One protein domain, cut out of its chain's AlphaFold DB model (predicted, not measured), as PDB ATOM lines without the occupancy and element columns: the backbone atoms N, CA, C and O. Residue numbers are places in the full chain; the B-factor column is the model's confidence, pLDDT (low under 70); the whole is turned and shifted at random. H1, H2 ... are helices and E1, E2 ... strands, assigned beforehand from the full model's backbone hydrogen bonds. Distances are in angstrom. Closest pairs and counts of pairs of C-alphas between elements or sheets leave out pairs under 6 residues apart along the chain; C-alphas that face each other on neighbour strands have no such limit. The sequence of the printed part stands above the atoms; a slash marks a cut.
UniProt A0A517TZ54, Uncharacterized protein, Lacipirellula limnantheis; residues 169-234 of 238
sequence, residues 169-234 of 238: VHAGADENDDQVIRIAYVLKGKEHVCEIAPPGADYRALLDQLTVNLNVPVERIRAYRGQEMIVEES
ATOM      1  N   VAL A 169      11.252  37.400  13.824       82.38
ATOM      2  CA  VAL A 169      12.393  38.292  14.056       82.38
ATOM      3  C   VAL A 169      13.128  37.795  15.292       82.38
ATOM      4  O   VAL A 169      12.591  37.815  16.402       82.38
ATOM      5  N   HIS A 170      14.344  37.295  15.098       79.81
ATOM      6  CA  HIS A 170      15.141  36.732  16.181       79.81
ATOM      7  C   HIS A 170      15.712  37.839  17.069       79.81
ATOM      8  O   HIS A 170      15.982  38.955  16.624       79.81
ATOM      9  N   ALA A 171      15.921  37.530  18.349       74.12
ATOM     10  CA  ALA A 171      16.530  38.472  19.281       74.12
ATOM     11  C   ALA A 171      17.908  38.930  18.764       74.12
ATOM     12  O   ALA A 171      18.762  38.106  18.444       74.12
ATOM     13  N   GLY A 172      18.112  40.248  18.697       76.88
ATOM     14  CA  GLY A 172      19.335  40.851  18.157       76.88
ATOM     15  C   GLY A 172      19.317  41.102  16.646       76.88
ATOM     16  O   GLY A 172      20.304  41.614  16.128       76.88
ATOM     17  N   ALA A 173      18.229  40.773  15.946       82.81
ATOM     18  CA  ALA A 173      18.025  41.184  14.564       82.81
ATOM     19  C   ALA A 173      17.344  42.563  14.500       82.81
ATOM     20  O   ALA A 173      16.336  42.794  15.169       82.81
ATOM     21  N   ASP A 174      17.884  43.458  13.675       84.75
ATOM     22  CA  ASP A 174      17.210  44.677  13.224       84.75
ATOM     23  C   ASP A 174      16.871  44.495  11.746       84.75
ATOM     24  O   ASP A 174      17.743  44.215  10.922       84.75
ATOM     25  N   GLU A 175      15.595  44.637  11.400       81.81
ATOM     26  CA  GLU A 175      15.139  44.497  10.020       81.81
ATOM     27  C   GLU A 175      15.772  45.531   9.086       81.81
ATOM     28  O   GLU A 175      15.796  45.305   7.880       81.81
ATOM     29  N   ASN A 176      16.283  46.646   9.609       85.06
ATOM     30  CA  ASN A 176      16.900  47.713   8.822       85.06
ATOM     31  C   ASN A 176      18.424  47.577   8.694       85.06
ATOM     32  O   ASN A 176      19.030  48.361   7.963       85.06
ATOM     33  N   ASP A 177      19.039  46.608   9.375       87.62
ATOM     34  CA  ASP A 177      20.475  46.336   9.278       87.62
ATOM     35  C   ASP A 177      20.812  45.721   7.905       87.62
ATOM     36  O   ASP A 177      20.118  44.829   7.403       87.62
ATOM     37  N   ASP A 178      21.878  46.209   7.268       89.88
ATOM     38  CA  ASP A 178      22.325  45.738   5.956       89.88
ATOM     39  C   ASP A 178      23.054  44.382   6.017       89.88
ATOM     40  O   ASP A 178      23.206  43.717   4.990       89.88
ATOM     41  N   GLN A 179      23.436  43.926   7.213       91.12
ATOM     42  CA  GLN A 179      24.061  42.628   7.454       91.12
ATOM     43  C   GLN A 179      23.088  41.560   7.969       91.12
ATOM     44  O   GLN A 179      23.498  40.411   8.163       91.12
ATOM     45  N   VAL A 180      21.815  41.902   8.192       93.81
ATOM     46  CA  VAL A 180      20.810  40.956   8.696       93.81
ATOM     47  C   VAL A 180      20.588  39.813   7.706       93.81
ATOM     48  O   VAL A 180      20.596  40.022   6.492       93.81
ATOM     49  N   ILE A 181      20.369  38.600   8.202       94.25
ATOM     50  CA  ILE A 181      20.040  37.453   7.353       94.25
ATOM     51  C   ILE A 181      18.523  37.366   7.215       94.25
ATOM     52  O   ILE A 181      17.818  37.297   8.218       94.25
ATOM     53  N   ARG A 182      18.009  37.352   5.981       93.56
ATOM     54  CA  ARG A 182      16.571  37.173   5.712       93.56
ATOM     55  C   ARG A 182      16.342  35.884   4.953       93.56
ATOM     56  O   ARG A 182      16.995  35.660   3.938       93.56
ATOM     57  N   ILE A 183      15.394  35.078   5.406       93.06
ATOM     58  CA  ILE A 183      14.967  33.860   4.720       93.06
ATOM     59  C   ILE A 183      13.567  34.077   4.159       93.06
ATOM     60  O   ILE A 183      12.670  34.570   4.849       93.06
ATOM     61  N   ALA A 184      13.386  33.713   2.894       91.38
ATOM     62  CA  ALA A 184      12.122  33.836   2.194       91.38
ATOM     63  C   ALA A 184      11.817  32.590   1.361       91.38
ATOM     64  O   ALA A 184      12.712  31.845   0.962       91.38
ATOM     65  N   TYR A 185      10.541  32.399   1.046       89.19
ATOM     66  CA  TYR A 185      10.089  31.416   0.066       89.19
ATOM     67  C   TYR A 185       9.175  32.071  -0.972       89.19
ATOM     68  O   TYR A 185       8.524  33.084  -0.707       89.19
ATOM     69  N   VAL A 186       9.121  31.482  -2.166       86.56
ATOM     70  CA  VAL A 186       8.268  31.923  -3.273       86.56
ATOM     71  C   VAL A 186       7.109  30.953  -3.433       86.56
ATOM     72  O   VAL A 186       7.308  29.773  -3.711       86.56
ATOM     73  N   LEU A 187       5.888  31.454  -3.275       81.81
ATOM     74  CA  LEU A 187       4.658  30.686  -3.422       81.81
ATOM     75  C   LEU A 187       3.726  31.409  -4.395       81.81
ATOM     76  O   LEU A 187       3.330  32.549  -4.149       81.81
ATOM     77  N   LYS A 188       3.343  30.742  -5.489       78.75
ATOM     78  CA  LYS A 188       2.458  31.298  -6.530       78.75
ATOM     79  C   LYS A 188       3.001  32.618  -7.095       78.75
ATOM     80  O   LYS A 188       2.269  33.604  -7.208       78.75
ATOM     81  N   GLY A 189       4.305  32.651  -7.374       81.44
ATOM     82  CA  GLY A 189       5.034  33.820  -7.868       81.44
ATOM     83  C   GLY A 189       5.171  34.989  -6.881       81.44
ATOM     84  O   GLY A 189       5.652  36.050  -7.277       81.44
ATOM     85  N   LYS A 190       4.752  34.836  -5.617       83.25
ATOM     86  CA  LYS A 190       4.915  35.855  -4.569       83.25
ATOM     87  C   LYS A 190       5.972  35.432  -3.567       83.25
ATOM     88  O   LYS A 190       5.962  34.302  -3.092       83.25
ATOM     89  N   GLU A 191       6.867  36.354  -3.241       87.94
ATOM     90  CA  GLU A 191       7.870  36.153  -2.201       87.94
ATOM     91  C   GLU A 191       7.302  36.485  -0.820       87.94
ATOM     92  O   GLU A 191       6.592  37.477  -0.642       87.94
ATOM     93  N   HIS A 192       7.640  35.651   0.157       86.81
ATOM     94  CA  HIS A 192       7.233  35.783   1.544       86.81
ATOM     95  C   HIS A 192       8.453  35.623   2.451       86.81
ATOM     96  O   HIS A 192       9.063  34.555   2.476       86.81
ATOM     97  N   VAL A 193       8.792  36.667   3.211       88.44
ATOM     98  CA  VAL A 193       9.852  36.608   4.227       88.44
ATOM     99  C   VAL A 193       9.315  35.886   5.457       88.44
ATOM    100  O   VAL A 193       8.325  36.313   6.056       88.44
ATOM    101  N   CYS A 194       9.961  34.791   5.842       85.88
ATOM    102  CA  CYS A 194       9.555  33.977   6.985       85.88
ATOM    103  C   CYS A 194      10.465  34.153   8.200       85.88
ATOM    104  O   CYS A 194      10.000  33.953   9.319       85.88
ATOM    105  N   GLU A 195      11.718  34.569   8.014       89.19
ATOM    106  CA  GLU A 195      12.671  34.695   9.117       89.19
ATOM    107  C   GLU A 195      13.655  35.844   8.895       89.19
ATOM    108  O   GLU A 195      14.127  36.065   7.777       89.19
ATOM    109  N   ILE A 196      13.954  36.571   9.972       90.50
ATOM    110  CA  ILE A 196      14.965  37.622  10.033       90.50
ATOM    111  C   ILE A 196      15.874  37.317  11.229       90.50
ATOM    112  O   ILE A 196      15.448  37.356  12.386       90.50
ATOM    113  N   ALA A 197      17.132  37.002  10.934       91.44
ATOM    114  CA  ALA A 197      18.142  36.559  11.885       91.44
ATOM    115  C   ALA A 197      19.320  37.549  11.949       91.44
ATOM    116  O   ALA A 197      19.625  38.206  10.952       91.44
ATOM    117  N   PRO A 198      19.997  37.681  13.104       91.25
ATOM    118  CA  PRO A 198      21.064  38.661  13.289       91.25
ATOM    119  C   PRO A 198      22.250  38.453  12.327       91.25
ATOM    120  O   PRO A 198      22.444  37.348  11.804       91.25
ATOM    121  N   PRO A 199      23.093  39.484  12.132       91.62
ATOM    122  CA  PRO A 199      24.324  39.364  11.359       91.62
ATOM    123  C   PRO A 199      25.189  38.179  11.808       91.62
ATOM    124  O   PRO A 199      25.427  37.973  12.997       91.62
ATOM    125  N   GLY A 200      25.675  37.397  10.842       87.50
ATOM    126  CA  GLY A 200      26.512  36.219  11.100       87.50
ATOM    127  C   GLY A 200      25.750  34.928  11.422       87.50
ATOM    128  O   GLY A 200      26.398  33.903  11.632       87.50
ATOM    129  N   ALA A 201      24.412  34.943  11.427       90.06
ATOM    130  CA  ALA A 201      23.614  33.722  11.508       90.06
ATOM    131  C   ALA A 201      23.902  32.768  10.329       90.06
ATOM    132  O   ALA A 201      24.141  33.199   9.196       90.06
ATOM    133  N   ASP A 202      23.863  31.459  10.596       92.25
ATOM    134  CA  ASP A 202      24.059  30.431   9.574       92.25
ATOM    135  C   ASP A 202      22.799  30.277   8.713       92.25
ATOM    136  O   ASP A 202      21.884  29.520   9.032       92.25
ATOM    137  N   TYR A 203      22.766  31.002   7.595       91.00
ATOM    138  CA  TYR A 203      21.645  30.983   6.659       91.00
ATOM    139  C   TYR A 203      21.343  29.587   6.092       91.00
ATOM    140  O   TYR A 203      20.204  29.343   5.700       91.00
ATOM    141  N   ARG A 204      22.320  28.665   6.041       91.81
ATOM    142  CA  ARG A 204      22.073  27.304   5.540       91.81
ATOM    143  C   ARG A 204      21.243  26.500   6.522       91.81
ATOM    144  O   ARG A 204      20.252  25.911   6.114       91.81
ATOM    145  N   ALA A 205      21.591  26.549   7.806       89.12
ATOM    146  CA  ALA A 205      20.807  25.890   8.844       89.12
ATOM    147  C   ALA A 205      19.348  26.388   8.855       89.12
ATOM    148  O   ALA A 205      18.425  25.595   9.034       89.12
ATOM    149  N   LEU A 206      19.136  27.684   8.599       87.44
ATOM    150  CA  LEU A 206      17.798  28.274   8.515       87.44
ATOM    151  C   LEU A 206      17.024  27.825   7.263       87.44
ATOM    152  O   LEU A 206      15.836  27.522   7.352       87.44
ATOM    153  N   LEU A 207      17.685  27.730   6.104       87.06
ATOM    154  CA  LEU A 207      17.074  27.183   4.884       87.06
ATOM    155  C   LEU A 207      16.734  25.694   5.023       87.06
ATOM    156  O   LEU A 207      15.660  25.273   4.591       87.06
ATOM    157  N   ASP A 208      17.606  24.906   5.653       83.25
ATOM    158  CA  ASP A 208      17.359  23.491   5.939       83.25
ATOM    159  C   ASP A 208      16.147  23.337   6.866       83.25
ATOM    160  O   ASP A 208      15.238  22.547   6.597       83.25
ATOM    161  N   GLN A 209      16.083  24.146   7.927       80.75
ATOM    162  CA  GLN A 209      14.956  24.159   8.853       80.75
ATOM    163  C   GLN A 209      13.653  24.586   8.167       80.75
ATOM    164  O   GLN A 209      12.610  23.973   8.405       80.75
ATOM    165  N   LEU A 210      13.694  25.600   7.298       82.50
ATOM    166  CA  LEU A 210      12.548  25.980   6.478       82.50
ATOM    167  C   LEU A 210      12.111  24.803   5.602       82.50
ATOM    168  O   LEU A 210      10.941  24.438   5.629       82.50
ATOM    169  N   THR A 211      13.041  24.163   4.894       79.31
ATOM    170  CA  THR A 211      12.758  23.035   3.991       79.31
ATOM    171  C   THR A 211      12.085  21.868   4.712       79.31
ATOM    172  O   THR A 211      11.121  21.314   4.193       79.31
ATOM    173  N   VAL A 212      12.529  21.534   5.927       75.06
ATOM    174  CA  VAL A 212      11.910  20.486   6.761       75.06
ATOM    175  C   VAL A 212      10.503  20.871   7.233       75.06
ATOM    176  O   VAL A 212       9.642  20.006   7.372       75.06
ATOM    177  N   ASN A 213      10.257  22.157   7.487       71.00
ATOM    178  CA  ASN A 213       8.985  22.648   8.026       71.00
ATOM    179  C   ASN A 213       7.969  23.057   6.946       71.00
ATOM    180  O   ASN A 213       6.807  23.340   7.265       71.00
ATOM    181  N   LEU A 214       8.385  23.113   5.679       72.44
ATOM    182  CA  LEU A 214       7.516  23.438   4.557       72.44
ATOM    183  C   LEU A 214       6.514  22.304   4.317       72.44
ATOM    184  O   LEU A 214       6.826  21.266   3.749       72.44
ATOM    185  N   ASN A 215       5.264  22.552   4.702       66.31
ATOM    186  CA  ASN A 215       4.131  21.659   4.437       66.31
ATOM    187  C   ASN A 215       3.357  22.041   3.164       66.31
ATOM    188  O   ASN A 215       2.224  21.606   2.964       66.31
ATOM    189  N   VAL A 216       3.928  22.916   2.332       63.72
ATOM    190  CA  VAL A 216       3.334  23.379   1.074       63.72
ATOM    191  C   VAL A 216       4.389  23.382  -0.031       63.72
ATOM    192  O   VAL A 216       5.547  23.702   0.247       63.72
ATOM    193  N   PRO A 217       4.012  23.065  -1.282       67.38
ATOM    194  CA  PRO A 217       4.918  23.179  -2.414       67.38
ATOM    195  C   PRO A 217       5.246  24.653  -2.660       67.38
ATOM    196  O   PRO A 217       4.361  25.449  -2.976       67.38
ATOM    197  N   VAL A 218       6.515  25.019  -2.493       78.69
ATOM    198  CA  VAL A 218       7.032  26.352  -2.826       78.69
ATOM    199  C   VAL A 218       7.952  26.242  -4.036       78.69
ATOM    200  O   VAL A 218       8.620  25.233  -4.239       78.69
ATOM    201  N   GLU A 219       7.979  27.287  -4.853       83.06
ATOM    202  CA  GLU A 219       8.732  27.308  -6.109       83.06
ATOM    203  C   GLU A 219      10.236  27.437  -5.848       83.06
ATOM    204  O   GLU A 219      11.052  26.803  -6.522       83.06
ATOM    205  N   ARG A 220      10.598  28.297  -4.885       88.81
ATOM    206  CA  ARG A 220      11.981  28.627  -4.517       88.81
ATOM    207  C   ARG A 220      12.072  29.002  -3.045       88.81
ATOM    208  O   ARG A 220      11.118  29.543  -2.487       88.81
ATOM    209  N   ILE A 221      13.235  28.778  -2.455       91.06
ATOM    210  CA  ILE A 221      13.660  29.353  -1.177       91.06
ATOM    211  C   ILE A 221      14.857  30.265  -1.428       91.06
ATOM    212  O   ILE A 221      15.647  30.030  -2.345       91.06
ATOM    213  N   ARG A 222      14.966  31.341  -0.656       94.25
ATOM    214  CA  ARG A 222      15.986  32.376  -0.828       94.25
ATOM    215  C   ARG A 222      16.538  32.796   0.519       94.25
ATOM    216  O   ARG A 222      15.783  32.911   1.483       94.25
ATOM    217  N   ALA A 223      17.834  33.078   0.555       94.19
ATOM    218  CA  ALA A 223      18.445  33.789   1.666       94.19
ATOM    219  C   ALA A 223      19.095  35.083   1.183       94.19
ATOM    220  O   ALA A 223      19.707  35.130   0.114       94.19
ATOM    221  N   TYR A 224      18.997  36.111   2.013       94.81
ATOM    222  CA  TYR A 224      19.537  37.437   1.765       94.81
ATOM    223  C   TYR A 224      20.437  37.882   2.912       94.81
ATOM    224  O   TYR A 224      20.216  37.493   4.058       94.81
ATOM    225  N   ARG A 225      21.408  38.741   2.599       94.31
ATOM    226  CA  ARG A 225      22.129  39.587   3.551       94.31
ATOM    227  C   ARG A 225      21.712  41.026   3.288       94.31
ATOM    228  O   ARG A 225      21.979  41.556   2.210       94.31
ATOM    229  N   GLY A 226      20.975  41.623   4.217       89.75
ATOM    230  CA  GLY A 226      20.261  42.862   3.943       89.75
ATOM    231  C   GLY A 226      19.360  42.669   2.721       89.75
ATOM    232  O   GLY A 226      18.471  41.816   2.722       89.75
ATOM    233  N   GLN A 227      19.582  43.459   1.670       88.69
ATOM    234  CA  GLN A 227      18.848  43.351   0.399       88.69
ATOM    235  C   GLN A 227      19.552  42.490  -0.663       88.69
ATOM    236  O   GLN A 227      18.967  42.221  -1.710       88.69
ATOM    237  N   GLU A 228      20.790  42.059  -0.425       92.94
ATOM    238  CA  GLU A 228      21.554  41.272  -1.390       92.94
ATOM    239  C   GLU A 228      21.214  39.787  -1.259       92.94
ATOM    240  O   GLU A 228      21.285  39.211  -0.173       92.94
ATOM    241  N   MET A 229      20.839  39.148  -2.365       95.19
ATOM    242  CA  MET A 229      20.547  37.716  -2.382       95.19
ATOM    243  C   MET A 229      21.848  36.914  -2.299       95.19
ATOM    244  O   MET A 229      22.708  37.024  -3.169       95.19
ATOM    245  N   ILE A 230      21.963  36.076  -1.272       95.31
ATOM    246  CA  ILE A 230      23.107  35.181  -1.068       95.31
ATOM    247  C   ILE A 230      22.913  33.902  -1.882       95.31
ATOM    248  O   ILE A 230      23.847  33.408  -2.511       95.31
ATOM    249  N   VAL A 231      21.703  33.336  -1.832       94.75
ATOM    250  CA  VAL A 231      21.388  32.061  -2.477       94.75
ATOM    251  C   VAL A 231      19.905  31.972  -2.826       94.75
ATOM    252  O   VAL A 231      19.050  32.506  -2.116       94.75
ATOM    253  N   GLU A 232      19.621  31.271  -3.919       93.75
ATOM    254  CA  GLU A 232      18.293  30.836  -4.333       93.75
ATOM    255  C   GLU A 232      18.357  29.343  -4.660       93.75
ATOM    256  O   GLU A 232      19.229  28.911  -5.416       93.75
ATOM    257  N   GLU A 233      17.428  28.564  -4.113       88.25
ATOM    258  CA  GLU A 233      17.353  27.121  -4.331       88.25
ATOM    259  C   GLU A 233      15.916  26.697  -4.639       88.25
ATOM    260  O   GLU A 233      14.950  27.290  -4.153       88.25
ATOM    261  N   SER A 234      15.764  25.651  -5.448       81.12
ATOM    262  CA  SER A 234      14.477  24.979  -5.638       81.12
ATOM    263  C   SER A 234      14.386  23.827  -4.638       81.12
ATOM    264  O   SER A 234      15.185  22.891  -4.742       81.12
TER     265      SER A 234
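Overview. This is residues 169 to 234 of the 238 residues of an uncharacterized protein of Lacipirellula limnantheis (UniProt A0A517TZ54). A strongly twisted sheet of two strand hairpins side by side, E1 with E2 and E3 with E4, has one helix, H1, packed over one of its faces, making two layers. The printed part has 66 residues, with named elements in the order E1, E2, H1, E3, E4. The sheet runs E2, E1, E3, E4, all antiparallel, and the class is mixed, helices and strands. The whole is compact, with a radius of gyration of the C-alphas of 11.2 A and spans of 30 by 20 by 17 A.

Arrangement. Go past residues 169 to 180, with no named element, to E1, residues 181 to 187, and E2, residues 190 to 197, an antiparallel hairpin at 155 degrees; N 183 and O 195 are 2.9 A apart, within hydrogen-bond range. Next find H1, residues 203 to 213, on the sheet at a height of 8.6 A; every O i to N i+4 pair in it is within hydrogen-bond range. On the local plane it stands at 29.8 degrees to E1, only just along the strands. Its closest C-alpha pair with E1 is Ile 181 and Tyr 203, 6.7 A. E3, residues 220 to 225, is antiparallel to E1 at 158 degrees, with N 184 and O 222 at 2.9 A. E2, H1 and E3 form a split strand-helix-strand unit, two strands running the same way with E1 between them; its crossover is right-handed. E4, residues 228 to 233, makes a hairpin with E3, with N 223 and O 231 at 3.0 A. The edge strands E2 and E4 are apart.

Along the chain. Find C-alpha 181 at (20.040, 37.453, 7.353); from there E1 runs 20.0 A. E2 spans 21.1 A, H1 15.2 A and E3 17.0 A. E4 runs 15.1 A to C-alpha 233 at (17.353, 27.121, -4.331).

Size, cuts and confidence. The C-alphas farthest apart, of Gly 172 and Lys 188, are 31.4 A apart. The printed part has no cut, and no link is long. Look for low confidence at residues 215 to 217, under 70.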